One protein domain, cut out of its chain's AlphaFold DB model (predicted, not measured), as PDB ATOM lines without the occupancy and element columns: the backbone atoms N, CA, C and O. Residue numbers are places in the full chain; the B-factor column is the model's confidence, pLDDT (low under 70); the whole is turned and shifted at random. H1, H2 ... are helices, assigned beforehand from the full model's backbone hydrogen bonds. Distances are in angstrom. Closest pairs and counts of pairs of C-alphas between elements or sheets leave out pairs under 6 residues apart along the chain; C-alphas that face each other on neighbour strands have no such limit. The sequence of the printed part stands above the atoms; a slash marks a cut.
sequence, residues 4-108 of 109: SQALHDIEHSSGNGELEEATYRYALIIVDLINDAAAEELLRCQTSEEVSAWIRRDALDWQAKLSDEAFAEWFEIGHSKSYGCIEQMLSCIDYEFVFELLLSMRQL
ATOM      1  N   SER A   4      26.319 -18.095  49.646       92.62
ATOM      2  CA  SER A   4      27.019 -19.369  49.859       92.62
ATOM      3  C   SER A   4      27.428 -20.047  48.553       92.62
ATOM      4  O   SER A   4      28.532 -20.569  48.473       92.62
ATOM      5  N   GLN A   5      26.564 -20.017  47.534       93.19
ATOM      6  CA  GLN A   5      26.882 -20.556  46.214       93.19
ATOM      7  C   GLN A   5      27.988 -19.739  45.537       93.19
ATOM      8  O   GLN A   5      28.945 -20.316  45.042       93.19
ATOM      9  N   ALA A   6      27.894 -18.408  45.596       93.69
ATOM     10  CA  ALA A   6      28.902 -17.514  45.036       93.69
ATOM     11  C   ALA A   6      30.290 -17.766  45.645       93.69
ATOM     12  O   ALA A   6      31.265 -17.910  44.916       93.69
ATOM     13  N   LEU A   7      30.368 -17.875  46.976       95.19
ATOM     14  CA  LEU A   7      31.623 -18.165  47.671       95.19
ATOM     15  C   LEU A   7      32.196 -19.525  47.278       95.19
ATOM     16  O   LEU A   7      33.381 -19.613  46.981       95.19
ATOM     17  N   HIS A   8      31.357 -20.562  47.226       94.69
ATOM     18  CA  HIS A   8      31.793 -21.888  46.800       94.69
ATOM     19  C   HIS A   8      32.362 -21.869  45.372       94.69
ATOM     20  O   HIS A   8      33.394 -22.485  45.114       94.69
ATOM     21  N   ASP A   9      31.713 -21.159  44.447       93.75
ATOM     22  CA  ASP A   9      32.144 -21.097  43.047       93.75
ATOM     23  C   ASP A   9      33.471 -20.331  42.902       93.75
ATOM     24  O   ASP A   9      34.374 -20.790  42.203       93.75
ATOM     25  N   ILE A  10      33.640 -19.227  43.640       95.81
ATOM     26  CA  ILE A  10      34.897 -18.463  43.700       95.81
ATOM     27  C   ILE A  10      36.035 -19.312  44.283       95.81
ATOM     28  O   ILE A  10      37.122 -19.364  43.703       95.81
ATOM     29  N   GLU A  11      35.801 -19.989  45.412       95.12
ATOM     30  CA  GLU A  11      36.794 -20.855  46.064       95.12
ATOM     31  C   GLU A  11      37.198 -22.026  45.161       95.12
ATOM     32  O   GLU A  11      38.377 -22.367  45.077       95.12
ATOM     33  N   HIS A  12      36.238 -22.621  44.452       94.69
ATOM     34  CA  HIS A  12      36.502 -23.709  43.517       94.69
ATOM     35  C   HIS A  12      37.353 -23.246  42.324       94.69
ATOM     36  O   HIS A  12      38.358 -23.887  42.013       94.69
ATOM     37  N   SER A  13      37.003 -22.129  41.677       93.06
ATOM     38  CA  SER A  13      37.787 -21.594  40.553       93.06
ATOM     39  C   SER A  13      39.181 -21.123  40.985       93.06
ATOM     40  O   SER A  13      40.164 -21.402  40.298       93.06
ATOM     41  N   SER A  14      39.312 -20.510  42.166       92.25
ATOM     42  CA  SER A  14      40.620 -20.178  42.749       92.25
ATOM     43  C   SER A  14      41.454 -21.436  43.038       92.25
ATOM     44  O   SER A  14      42.605 -21.525  42.612       92.25
ATOM     45  N   GLY A  15      40.865 -22.460  43.667       91.56
ATOM     46  CA  GLY A  15      41.542 -23.723  43.987       91.56
ATOM     47  C   GLY A  15      42.025 -24.512  42.763       91.56
ATOM     48  O   GLY A  15      42.986 -25.277  42.866       91.56
ATOM     49  N   ASN A  16      41.402 -24.294  41.602       93.38
ATOM     50  CA  ASN A  16      41.817 -24.869  40.321       93.38
ATOM     51  C   ASN A  16      42.849 -24.014  39.563       93.38
ATOM     52  O   ASN A  16      43.319 -24.433  38.504       93.38
ATOM     53  N   GLY A  17      43.222 -22.842  40.089       89.81
ATOM     54  CA  GLY A  17      44.145 -21.909  39.439       89.81
ATOM     55  C   GLY A  17      43.534 -21.166  38.248       89.81
ATOM     56  O   GLY A  17      44.268 -20.730  37.366       89.81
ATOM     57  N   GLU A  18      42.205 -21.053  38.194       93.38
ATOM     58  CA  GLU A  18      41.486 -20.330  37.134       93.38
ATOM     59  C   GLU A  18      41.408 -18.825  37.418       93.38
ATOM     60  O   GLU A  18      41.156 -18.043  36.506       93.38
ATOM     61  N   LEU A  19      41.629 -18.421  38.675       92.50
ATOM     62  CA  LEU A  19      41.598 -17.030  39.108       92.50
ATOM     63  C   LEU A  19      42.980 -16.585  39.578       92.50
ATOM     64  O   LEU A  19      43.588 -17.216  40.441       92.50
ATOM     65  N   GLU A  20      43.425 -15.446  39.061       92.31
ATOM     66  CA  GLU A  20      44.496 -14.669  39.682       92.31
ATOM     67  C   GLU A  20      44.039 -14.149  41.052       92.31
ATOM     68  O   GLU A  20      42.854 -13.852  41.256       92.31
ATOM     69  N   GLU A  21      44.980 -13.955  41.977       91.00
ATOM     70  CA  GLU A  21      44.660 -13.551  43.353       91.00
ATOM     71  C   GLU A  21      43.887 -12.222  43.404       91.00
ATOM     72  O   GLU A  21      42.916 -12.081  44.145       91.00
ATOM     73  N   ALA A  22      44.238 -11.262  42.543       92.06
ATOM     74  CA  ALA A  22      43.520  -9.994  42.441       92.06
ATOM     75  C   ALA A  22      42.040 -10.185  42.053       92.06
ATOM     76  O   ALA A  22      41.165  -9.509  42.599       92.06
ATOM     77  N   THR A  23      41.751 -11.131  41.153       95.50
ATOM     78  CA  THR A  23      40.378 -11.477  40.752       95.50
ATOM     79  C   THR A  23      39.630 -12.116  41.913       95.50
ATOM     80  O   THR A  23      38.523 -11.691  42.239       95.50
ATOM     81  N   TYR A  24      40.255 -13.093  42.575       95.19
ATOM     82  CA  TYR A  24      39.697 -13.759  43.749       95.19
ATOM     83  C   TYR A  24      39.318 -12.752  44.849       95.19
ATOM     84  O   TYR A  24      38.180 -12.745  45.322       95.19
ATOM     85  N   ARG A  25      40.227 -11.833  45.202       94.25
ATOM     86  CA  ARG A  25      39.986 -10.815  46.238       94.25
ATOM     87  C   ARG A  25      38.825  -9.891  45.885       94.25
ATOM     88  O   ARG A  25      37.959  -9.669  46.730       94.25
ATOM     89  N   TYR A  26      38.764  -9.390  44.651       94.38
ATOM     90  CA  TYR A  26      37.652  -8.530  44.240       94.38
ATOM     91  C   TYR A  26      36.322  -9.271  44.138       94.38
ATOM     92  O   TYR A  26      35.290  -8.699  44.489       94.38
ATOM     93  N   ALA A  27      36.329 -10.539  43.730       95.44
ATOM     94  CA  ALA A  27      35.133 -11.367  43.731       95.44
ATOM     95  C   ALA A  27      34.545 -11.498  45.147       95.44
ATOM     96  O   ALA A  27      33.348 -11.285  45.334       95.44
ATOM     97  N   LEU A  28      35.388 -11.749  46.159       94.88
ATOM     98  CA  LEU A  28      34.958 -11.788  47.561       94.88
ATOM     99  C   LEU A  28      34.396 -10.443  48.044       94.88
ATOM    100  O   LEU A  28      33.316 -10.409  48.632       94.88
ATOM    101  N   ILE A  29      35.095  -9.339  47.757       93.38
ATOM    102  CA  ILE A  29      34.648  -7.983  48.120       93.38
ATOM    103  C   ILE A  29      33.255  -7.709  47.545       93.38
ATOM    104  O   ILE A  29      32.368  -7.221  48.242       93.38
ATOM    105  N   ILE A  30      33.037  -8.054  46.279       92.31
ATOM    106  CA  ILE A  30      31.772  -7.809  45.586       92.31
ATOM    107  C   ILE A  30      30.637  -8.649  46.169       92.31
ATOM    108  O   ILE A  30      29.545  -8.121  46.378       92.31
ATOM    109  N   VAL A  31      30.891  -9.922  46.483       93.25
ATOM    110  CA  VAL A  31      29.912 -10.793  47.150       93.25
ATOM    111  C   VAL A  31      29.437 -10.177  48.465       93.25
ATOM    112  O   VAL A  31      28.230 -10.132  48.717       93.25
ATOM    113  N   ASP A  32      30.365  -9.686  49.284       91.25
ATOM    114  CA  ASP A  32      30.040  -9.077  50.573       91.25
ATOM    115  C   ASP A  32      29.294  -7.745  50.400       91.25
ATOM    116  O   ASP A  32      28.259  -7.532  51.029       91.25
ATOM    117  N   LEU A  33      29.729  -6.885  49.473       90.06
ATOM    118  CA  LEU A  33      29.080  -5.595  49.215       90.06
ATOM    119  C   LEU A  33      27.650  -5.720  48.673       90.06
ATOM    120  O   LEU A  33      26.792  -4.906  49.025       90.06
ATOM    121  N   ILE A  34      27.388  -6.714  47.820       87.06
ATOM    122  CA  ILE A  34      26.037  -7.005  47.324       87.06
ATOM    123  C   ILE A  34      25.163  -7.508  48.473       87.06
ATOM    124  O   ILE A  34      24.039  -7.040  48.639       87.06
ATOM    125  N   ASN A  35      25.677  -8.444  49.275       83.50
ATOM    126  CA  ASN A  35      24.926  -9.046  50.372       83.50
ATOM    127  C   ASN A  35      24.573  -8.034  51.474       83.50
ATOM    128  O   ASN A  35      23.485  -8.101  52.043       83.50
ATOM    129  N   ASP A  36      25.468  -7.087  51.744       82.62
ATOM    130  CA  ASP A  36      25.268  -6.051  52.758       82.62
ATOM    131  C   ASP A  36      24.496  -4.831  52.220       82.62
ATOM    132  O   ASP A  36      24.301  -3.852  52.943       82.62
ATOM    133  N   ALA A  37      24.056  -4.872  50.952       75.00
ATOM    134  CA  ALA A  37      23.423  -3.762  50.232       75.00
ATOM    135  C   ALA A  37      24.218  -2.441  50.336       75.00
ATOM    136  O   ALA A  37      23.657  -1.345  50.315       75.00
ATOM    137  N   ALA A  38      25.542  -2.546  50.462       74.56
ATOM    138  CA  ALA A  38      26.415  -1.437  50.828       74.56
ATOM    139  C   ALA A  38      26.920  -0.632  49.617       74.56
ATOM    140  O   ALA A  38      27.468   0.457  49.793       74.56
ATOM    141  N   ALA A  39      26.738  -1.137  48.389       79.88
ATOM    142  CA  ALA A  39      27.294  -0.541  47.174       79.88
ATOM    143  C   ALA A  39      26.251  -0.367  46.051       79.88
ATOM    144  O   ALA A  39      26.241  -1.099  45.062       79.88
ATOM    145  N   GLU A  40      25.397   0.659  46.162       83.75
ATOM    146  CA  GLU A  40      24.406   0.994  45.123       83.75
ATOM    147  C   GLU A  40      25.033   1.248  43.741       83.75
ATOM    148  O   GLU A  40      24.442   0.890  42.724       83.75
ATOM    149  N   GLU A  41      26.214   1.873  43.681       86.56
ATOM    150  CA  GLU A  41      26.904   2.126  42.407       86.56
ATOM    151  C   GLU A  41      27.303   0.825  41.711       86.56
ATOM    152  O   GLU A  41      27.075   0.676  40.511       86.56
ATOM    153  N   LEU A  42      27.825  -0.138  42.474       90.12
ATOM    154  CA  LEU A  42      28.199  -1.453  41.967       90.12
ATOM    155  C   LEU A  42      26.974  -2.206  41.439       90.12
ATOM    156  O   LEU A  42      27.043  -2.850  40.396       90.12
ATOM    157  N   LEU A  43      25.819  -2.086  42.102       87.44
ATOM    158  CA  LEU A  43      24.553  -2.670  41.644       87.44
ATOM    159  C   LEU A  43      23.994  -2.016  40.370       87.44
ATOM    160  O   LEU A  43      23.131  -2.599  39.716       87.44
ATOM    161  N   ARG A  44      24.487  -0.836  39.982       89.94
ATOM    162  CA  ARG A  44      24.077  -0.161  38.743       89.94
ATOM    163  C   ARG A  44      24.941  -0.518  37.540       89.94
ATOM    164  O   ARG A  44      24.452  -0.325  36.433       89.94
ATOM    165  N   CYS A  45      26.137  -1.084  37.725       93.62
ATOM    166  CA  CYS A  45      27.017  -1.463  36.614       93.62
ATOM    167  C   CYS A  45      26.329  -2.451  35.652       93.62
ATOM    168  O   CYS A  45      25.840  -3.495  36.079       93.62
ATOM    169  N   GLN A  46      26.283  -2.148  34.365       93.88
ATOM    170  CA  GLN A  46      25.685  -2.964  33.306       93.88
ATOM    171  C   GLN A  46      26.726  -3.559  32.356       93.88
ATOM    172  O   GLN A  46      26.348  -4.335  31.481       93.88
ATOM    173  N   THR A  47      28.006  -3.207  32.504       96.25
ATOM    174  CA  THR A  47      29.101  -3.764  31.698       96.25
ATOM    175  C   THR A  47      30.341  -4.055  32.539       96.25
ATOM    176  O   THR A  47      30.505  -3.518  33.643       96.25
ATOM    177  N   SER A  48      31.241  -4.878  31.998       96.06
ATOM    178  CA  SER A  48      32.543  -5.167  32.598       96.06
ATOM    179  C   SER A  48      33.440  -3.923  32.667       96.06
ATOM    180  O   SER A  48      34.188  -3.765  33.633       96.06
ATOM    181  N   GLU A  49      33.320  -2.964  31.741       96.50
ATOM    182  CA  GLU A  49      34.049  -1.689  31.823       96.50
ATOM    183  C   GLU A  49      33.567  -0.807  32.981       96.50
ATOM    184  O   GLU A  49      34.381  -0.151  33.636       96.50
ATOM    185  N   GLU A  50      32.264  -0.790  33.270       96.06
ATOM    186  CA  GLU A  50      31.725  -0.059  34.422       96.06
ATOM    187  C   GLU A  50      32.179  -0.688  35.742       96.06
ATOM    188  O   GLU A  50      32.558   0.031  36.672       96.06
ATOM    189  N   VAL A  51      32.222  -2.025  35.804       95.81
ATOM    190  CA  VAL A  51      32.819  -2.770  36.923       95.81
ATOM    191  C   VAL A  51      34.303  -2.434  37.062       95.81
ATOM    192  O   VAL A  51      34.745  -2.087  38.154       95.81
ATOM    193  N   SER A  52      35.066  -2.442  35.968       96.12
ATOM    194  CA  SER A  52      36.486  -2.075  35.973       96.12
ATOM    195  C   SER A  52      36.716  -0.654  36.489       96.12
ATOM    196  O   SER A  52      37.584  -0.414  37.333       96.12
ATOM    197  N   ALA A  53      35.901   0.302  36.041       95.94
ATOM    198  CA  ALA A  53      35.967   1.678  36.512       95.94
ATOM    199  C   ALA A  53      35.625   1.798  38.003       95.94
ATOM    200  O   ALA A  53      36.216   2.633  38.690       95.94
ATOM    201  N   TRP A  54      34.676   1.003  38.500       95.62
ATOM    202  CA  TRP A  54      34.326   0.956  39.919       95.62
ATOM    203  C   TRP A  54      35.467   0.362  40.758       95.62
ATOM    204  O   TRP A  54      35.929   1.023  41.684       95.62
ATOM    205  N   ILE A  55      36.001  -0.799  40.363       95.19
ATOM    206  CA  ILE A  55      37.143  -1.461  41.017       95.19
ATOM    207  C   ILE A  55      38.347  -0.521  41.071       95.19
ATOM    208  O   ILE A  55      38.971  -0.389  42.116       95.19
ATOM    209  N   ARG A  56      38.667   0.193  39.982       94.50
ATOM    210  CA  ARG A  56      39.772   1.164  39.996       94.50
ATOM    211  C   ARG A  56      39.566   2.260  41.048       94.50
ATOM    212  O   ARG A  56      40.536   2.657  41.686       94.50
ATOM    213  N   ARG A  57      38.340   2.765  41.229       93.31
ATOM    214  CA  ARG A  57      38.053   3.770  42.270       93.31
ATOM    215  C   ARG A  57      38.202   3.176  43.667       93.31
ATOM    216  O   ARG A  57      38.884   3.779  44.487       93.31
ATOM    217  N   ASP A  58      37.643   1.990  43.900       92.62
ATOM    218  CA  ASP A  58      37.767   1.288  45.181       92.62
ATOM    219  C   ASP A  58      39.244   1.007  45.523       92.62
ATOM    220  O   ASP A  58      39.716   1.371  46.598       92.62
ATOM    221  N   ALA A  59      40.024   0.498  44.564       91.25
ATOM    222  CA  ALA A  59      41.464   0.275  44.696       91.25
ATOM    223  C   ALA A  59      42.231   1.534  45.120       91.25
ATOM    224  O   ALA A  59      43.084   1.480  46.007       91.25
ATOM    225  N   LEU A  60      41.939   2.669  44.476       90.69
ATOM    226  CA  LEU A  60      42.566   3.953  44.786       90.69
ATOM    227  C   LEU A  60      42.188   4.432  46.191       90.69
ATOM    228  O   LEU A  60      43.049   4.927  46.921       90.69
ATOM    229  N   ASP A  61      40.935   4.234  46.599       90.25
ATOM    230  CA  ASP A  61      40.473   4.558  47.948       90.25
ATOM    231  C   ASP A  61      41.151   3.685  49.011       90.25
ATOM    232  O   ASP A  61      41.479   4.180  50.093       90.25
ATOM    233  N   TRP A  62      41.387   2.402  48.731       88.06
ATOM    234  CA  TRP A  62      42.147   1.511  49.610       88.06
ATOM    235  C   TRP A  62      43.621   1.892  49.688       88.06
ATOM    236  O   TRP A  62      44.160   1.970  50.791       88.06
ATOM    237  N   GLN A  63      44.266   2.205  48.563       85.06
ATOM    238  CA  GLN A  63      45.658   2.661  48.570       85.06
ATOM    239  C   GLN A  63      45.824   3.988  49.321       85.06
ATOM    240  O   GLN A  63      46.825   4.186  49.996       85.06
ATOM    241  N   ALA A  64      44.835   4.884  49.278       87.81
ATOM    242  CA  ALA A  64      44.871   6.110  50.072       87.81
ATOM    243  C   ALA A  64      44.778   5.856  51.594       87.81
ATOM    244  O   ALA A  64      45.151   6.726  52.384       87.81
ATOM    245  N   LYS A  65      44.263   4.691  52.013       88.06
ATOM    246  CA  LYS A  65      44.049   4.311  53.422       88.06
ATOM    247  C   LYS A  65      45.128   3.372  53.972       88.06
ATOM    248  O   LYS A  65      45.340   3.353  55.184       88.06
ATOM    249  N   LEU A  66      45.769   2.582  53.116       85.56
ATOM    250  CA  LEU A  66      46.758   1.564  53.476       85.56
ATOM    251  C   LEU A  66      48.186   2.027  53.150       85.56
ATOM    252  O   LEU A  66      48.387   2.940  52.356       85.56
ATOM    253  N   SER A  67      49.195   1.389  53.753       85.06
ATOM    254  CA  SER A  67      50.562   1.502  53.228       85.06
ATOM    255  C   SER A  67      50.695   0.684  51.942       85.06
ATOM    256  O   SER A  67      49.940  -0.270  51.738       85.06
ATOM    257  N   ASP A  68      51.676   1.013  51.100       81.81
ATOM    258  CA  ASP A  68      51.936   0.258  49.868       81.81
ATOM    259  C   ASP A  68      52.202  -1.228  50.162       81.81
ATOM    260  O   ASP A  68      51.726  -2.096  49.433       81.81
ATOM    261  N   GLU A  69      52.903  -1.543  51.259       83.12
ATOM    262  CA  GLU A  69      53.145  -2.927  51.678       83.12
ATOM    263  C   GLU A  69      51.856  -3.646  52.081       83.12
ATOM    264  O   GLU A  69      51.652  -4.782  51.665       83.12
ATOM    265  N   ALA A  70      50.979  -2.989  52.846       86.12
ATOM    266  CA  ALA A  70      49.714  -3.576  53.275       86.12
ATOM    267  C   ALA A  70      48.755  -3.781  52.093       86.12
ATOM    268  O   ALA A  70      48.055  -4.787  52.029       86.12
ATOM    269  N   PHE A  71      48.745  -2.849  51.134       85.38
ATOM    270  CA  PHE A  71      47.984  -2.992  49.897       85.38
ATOM    271  C   PHE A  71      48.512  -4.159  49.049       85.38
ATOM    272  O   PHE A  71      47.736  -4.998  48.596       85.38
ATOM    273  N   ALA A  72      49.833  -4.239  48.867       82.69
ATOM    274  CA  ALA A  72      50.472  -5.305  48.101       82.69
ATOM    275  C   ALA A  72      50.271  -6.686  48.739       82.69
ATOM    276  O   ALA A  72      49.973  -7.638  48.028       82.69
ATOM    277  N   GLU A  73      50.386  -6.793  50.065       84.69
ATOM    278  CA  GLU A  73      50.133  -8.033  50.805       84.69
ATOM    279  C   GLU A  73      48.677  -8.482  50.666       84.69
ATOM    280  O   GLU A  73      48.416  -9.661  50.446       84.69
ATOM    281  N   TRP A  74      47.725  -7.550  50.735       83.88
ATOM    282  CA  TRP A  74      46.309  -7.897  50.674       83.88
ATOM    283  C   TRP A  74      45.882  -8.490  49.324       83.88
ATOM    284  O   TRP A  74      45.057  -9.403  49.291       83.88
ATOM    285  N   PHE A  75      46.463  -7.999  48.229       82.38
ATOM    286  CA  PHE A  75      46.191  -8.475  46.869       82.38
ATOM    287  C   PHE A  75      47.260  -9.446  46.329       82.38
ATOM    288  O   PHE A  75      47.249  -9.755  45.141       82.38
ATOM    289  N   GLU A  76      48.202  -9.875  47.177       81.81
ATOM    290  CA  GLU A  76      49.405 -10.662  46.840       81.81
ATOM    291  C   GLU A  76      50.160 -10.170  45.590       81.81
ATOM    292  O   GLU A  76      50.703 -10.933  44.788       81.81
ATOM    293  N   ILE A  77      50.237  -8.851  45.432       75.81
ATOM    294  CA  ILE A  77      51.004  -8.217  44.362       75.81
ATOM    295  C   ILE A  77      52.474  -8.223  44.789       75.81
ATOM    296  O   ILE A  77      52.816  -7.822  45.902       75.81
ATOM    297  N   GLY A  78      53.374  -8.654  43.901       67.12
ATOM    298  CA  GLY A  78      54.808  -8.721  44.196       67.12
ATOM    299  C   GLY A  78      55.370  -7.414  44.788       67.12
ATOM    300  O   GLY A  78      55.102  -6.327  44.281       67.12
ATOM    301  N   HIS A  79      56.184  -7.528  45.846       58.88
ATOM    302  CA  HIS A  79      56.684  -6.431  46.704       58.88
ATOM    303  C   HIS A  79      57.621  -5.388  46.042       58.88
ATOM    304  O   HIS A  79      58.429  -4.744  46.722       58.88
ATOM    305  N   SER A  80      57.613  -5.221  44.720       51.34
ATOM    306  CA  SER A  80      58.489  -4.251  44.061       51.34
ATOM    307  C   SER A  80      57.988  -2.824  44.283       51.34
ATOM    308  O   SER A  80      56.885  -2.478  43.877       51.34
ATOM    309  N   LYS A  81      58.846  -1.994  44.895       45.31
ATOM    310  CA  LYS A  81      58.687  -0.562  45.232       45.31
ATOM    311  C   LYS A  81      58.483   0.386  44.033       45.31
ATOM    312  O   LYS A  81      59.120   1.438  43.953       45.31
ATOM    313  N   SER A  82      57.658   0.035  43.064       47.16
ATOM    314  CA  SER A  82      57.417   0.852  41.880       47.16
ATOM    315  C   SER A  82      55.992   1.371  41.885       47.16
ATOM    316  O   SER A  82      55.051   0.592  41.995       47.16
ATOM    317  N   TYR A  83      55.854   2.687  41.692       48.31
ATOM    318  CA  TYR A  83      54.713   3.304  41.014       48.31
ATOM    319  C   TYR A  83      54.120   2.299  40.009       48.31
ATOM    320  O   TYR A  83      54.750   2.030  38.987       48.31
ATOM    321  N   GLY A  84      52.987   1.673  40.344       64.88
ATOM    322  CA  GLY A  84      52.427   0.593  39.525       64.88
ATOM    323  C   GLY A  84      51.789  -0.589  40.257       64.88
ATOM    324  O   GLY A  84      51.196  -1.405  39.568       64.88
ATOM    325  N   CYS A  85      51.833  -0.698  41.595       76.31
ATOM    326  CA  CYS A  85      51.171  -1.810  42.308       76.31
ATOM    327  C   CYS A  85      49.668  -1.900  41.991       76.31
ATOM    328  O   CYS A  85      49.172  -2.984  41.695       76.31
ATOM    329  N   ILE A  86      48.967  -0.759  41.964       84.25
ATOM    330  CA  ILE A  86      47.563  -0.721  41.539       84.25
ATOM    331  C   ILE A  86      47.416  -1.150  40.085       84.25
ATOM    332  O   ILE A  86      46.601  -2.011  39.802       84.25
ATOM    333  N   GLU A  87      48.168  -0.571  39.147       86.56
ATOM    334  CA  GLU A  87      47.970  -0.895  37.726       86.56
ATOM    335  C   GLU A  87      48.338  -2.354  37.415       86.56
ATOM    336  O   GLU A  87      47.676  -2.988  36.598       86.56
ATOM    337  N   GLN A  88      49.326  -2.921  38.113       84.12
ATOM    338  CA  GLN A  88      49.656  -4.341  38.033       84.12
ATOM    339  C   GLN A  88      48.502  -5.200  38.554       84.12
ATOM    340  O   GLN A  88      48.046  -6.091  37.846       84.12
ATOM    341  N   MET A  89      47.976  -4.897  39.740       89.94
ATOM    342  CA  MET A  89      46.800  -5.581  40.276       89.94
ATOM    343  C   MET A  89      45.604  -5.479  39.334       89.94
ATOM    344  O   MET A  89      45.011  -6.493  38.996       89.94
ATOM    345  N   LEU A  90      45.275  -4.268  38.874       91.75
ATOM    346  CA  LEU A  90      44.168  -4.023  37.955       91.75
ATOM    347  C   LEU A  90      44.351  -4.789  36.639       91.75
ATOM    348  O   LEU A  90      43.358  -5.170  36.027       91.75
ATOM    349  N   SER A  91      45.584  -5.037  36.195       90.81
ATOM    350  CA  SER A  91      45.847  -5.856  35.004       90.81
ATOM    351  C   SER A  91      45.636  -7.359  35.220       90.81
ATOM    352  O   SER A  91      45.443  -8.080  34.246       90.81
ATOM    353  N   CYS A  92      45.644  -7.821  36.473       91.88
ATOM    354  CA  CYS A  92      45.422  -9.217  36.858       91.88
ATOM    355  C   CYS A  92      43.954  -9.524  37.200       91.88
ATOM    356  O   CYS A  92      43.647 -10.651  37.578       91.88
ATOM    357  N   ILE A  93      43.053  -8.541  37.121       94.25
ATOM    358  CA  ILE A  93      41.630  -8.753  37.403       94.25
ATOM    359  C   ILE A  93      40.919  -9.205  36.129       94.25
ATOM    360  O   ILE A  93      40.910  -8.493  35.124       94.25
ATOM    361  N   ASP A  94      40.259 -10.356  36.202       96.12
ATOM    362  CA  ASP A  94      39.273 -10.782  35.221       96.12
ATOM    363  C   ASP A  94      37.951 -10.040  35.472       96.12
ATOM    364  O   ASP A  94      37.123 -10.415  36.306       96.12
ATOM    365  N   TYR A  95      37.773  -8.927  34.763       96.00
ATOM    366  CA  TYR A  95      36.582  -8.091  34.882       96.00
ATOM    367  C   TYR A  95      35.318  -8.751  34.331       96.00
ATOM    368  O   TYR A  95      34.227  -8.400  34.780       96.00
ATOM    369  N   GLU A  96      35.447  -9.684  33.383       96.44
ATOM    370  CA  GLU A  96      34.297 -10.416  32.848       96.44
ATOM    371  C   GLU A  96      33.784 -11.401  33.892       96.44
ATOM    372  O   GLU A  96      32.601 -11.363  34.226       96.44
ATOM    373  N   PHE A  97      34.677 -12.176  34.516       95.81
ATOM    374  CA  PHE A  97      34.314 -13.061  35.625       95.81
ATOM    375  C   PHE A  97      33.586 -12.300  36.743       95.81
ATOM    376  O   PHE A  97      32.517 -12.698  37.213       95.81
ATOM    377  N   VAL A  98      34.140 -11.158  37.155       95.62
ATOM    378  CA  VAL A  98      33.558 -10.335  38.218       95.62
ATOM    379  C   VAL A  98      32.198  -9.749  37.810       95.62
ATOM    380  O   VAL A  98      31.280  -9.658  38.632       95.62
ATOM    381  N   PHE A  99      32.042  -9.359  36.547       95.81
ATOM    382  CA  PHE A  99      30.773  -8.866  36.024       95.81
ATOM    383  C   PHE A  99      29.709  -9.974  35.944       95.81
ATOM    384  O   PHE A  99      28.568  -9.761  36.365       95.81
ATOM    385  N   GLU A 100      30.068 -11.174  35.491       94.50
ATOM    386  CA  GLU A 100      29.174 -12.339  35.466       94.50
ATOM    387  C   GLU A 100      28.728 -12.752  36.874       94.50
ATOM    388  O   GLU A 100      27.546 -13.053  37.096       94.50
ATOM    389  N   LEU A 101      29.639 -12.699  37.849       93.94
ATOM    390  CA  LEU A 101      29.347 -12.903  39.268       93.94
ATOM    391  C   LEU A 101      28.312 -11.886  39.773       93.94
ATOM    392  O   LEU A 101      27.291 -12.269  40.354       93.94
ATOM    393  N   LEU A 102      28.531 -10.599  39.496       93.00
ATOM    394  CA  LEU A 102      27.622  -9.509  39.853       93.00
ATOM    395  C   LEU A 102      26.220  -9.713  39.254       93.00
ATOM    396  O   LEU A 102      25.224  -9.612  39.974       93.00
ATOM    397  N   LEU A 103      26.120 -10.047  37.964       92.62
ATOM    398  CA  LEU A 103      24.838 -10.345  37.315       92.62
ATOM    399  C   LEU A 103      24.145 -11.557  37.943       92.62
ATOM    400  O   LEU A 103      22.944 -11.513  38.220       92.62
ATOM    401  N   SER A 104      24.899 -12.624  38.198       91.25
ATOM    402  CA  SER A 104      24.380 -13.862  38.779       91.25
ATOM    403  C   SER A 104      23.826 -13.642  40.183       91.25
ATOM    404  O   SER A 104      22.823 -14.255  40.557       91.25
ATOM    405  N   MET A 105      24.442 -12.762  40.972       89.12
ATOM    406  CA  MET A 105      23.978 -12.438  42.320       89.12
ATOM    407  C   MET A 105      22.751 -11.521  42.337       89.12
ATOM    408  O   MET A 105      21.867 -11.741  43.159       89.12
ATOM    409  N   ARG A 106      22.628 -10.577  41.393       85.50
ATOM    410  CA  ARG A 106      21.446  -9.696  41.273       85.50
ATOM    411  C   ARG A 106      20.139 -10.429  40.978       85.50
ATOM    412  O   ARG A 106      19.076  -9.939  41.327       85.50
ATOM    413  N   GLN A 107      20.190 -11.599  40.344       73.94
ATOM    414  CA  GLN A 107      18.994 -12.382  39.995       73.94
ATOM    415  C   GLN A 107      18.267 -13.008  41.208       73.94
ATOM    416  O   GLN A 107      17.411 -13.870  41.020       73.94
ATOM    417  N   LEU A 108      18.634 -12.646  42.443       59.91
ATOM    418  CA  LEU A 108      17.983 -13.111  43.671       59.91
ATOM    419  C   LEU A 108      17.058 -12.098  44.353       59.91
ATOM    420  O   LEU A 108      16.481 -12.465  45.378       59.91
TER     421      LEU A 108
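This is residues 4 to 108 of the 109 residues of an uncharacterized protein of Synechococcus sp. BIOS-E4-1 (UniProt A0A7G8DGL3). Three nearly aligned helices, H1, H2 and H7, with centres in a triangle, make one part of the model, and the longest helix, H4, passes crosswise to H2 on the side away from H1. H4 meets H7 at a corner near the beginnings of both; the short H3 is near the far end of H7, and H5 and H6 lie toward the other end of the longest axis, with the link between them. The printed part has 105 residues with seven named helices in the order H1 to H7 and no named strand; the class is all helix. The whole is compact, with a radius of gyration of the C-alphas of 13.5 A and spans of 42 by 31 by 22 A.

H4, residues 48 to 65, is the hub, touching three helices. With residues 48 to 52 alone it touches residues 95 to 99 of H7, residues 95 to 106, about perpendicular at 82 degrees; the closest C-alphas, of Ser 48 and Phe 99, are 5.3 A apart. Residues 56 to 60 of H4 only just touch H6, residues 85 to 91, with 3 pairs of C-alphas within 8 A, the closest those of Ala 59 and Ile 86 at 6.9 A; the two run opposite ways at a shallow tilt of 13 degrees. Residues 51 to 54 of H4 only just touch H3, residues 40 to 44, also with 3 pairs, the closest C-alphas being those of Leu 42 and Trp 54 at 6.9 A. H5, residues 68 to 74, is close to H4 but not clearly touching, with the closest C-alphas, of Gln 63 and Phe 71, at 6.3 A. H2, residues 21 to 35, touches H7 at a shallow tilt of 20 degrees, the same way, closest at the C-alphas of Ala 27 and Val 98, 5.8 A. H1, residues 4 to 15, forms a helical hairpin with H2, opposite ways at 2 degrees, closest at the C-alphas of Ser 14 and Tyr 24, 6.6 A. H1 and H4 are apart. In H1 to H7 every O i to N i+4 pair is within hydrogen-bond range.

H4 is 25.6 A long from its first to its last C-alpha, H2 21.4 A, H7 16.5 A and H1 16.3 A. H1 begins at C-alpha 4, (27.019, -19.369, 49.859). H4 begins at C-alpha 48, (32.543, -5.167, 32.598), and H7 ends at C-alpha 106, (21.446, -9.696, 41.273).

The two C-alphas farthest apart, of Lys 81 and Leu 108, are 42.6 A apart. The printed part has no cut and no long link. The mean pLDDT of the printed part is 87.6; residues 78 to 84 and residue 108 are under 70.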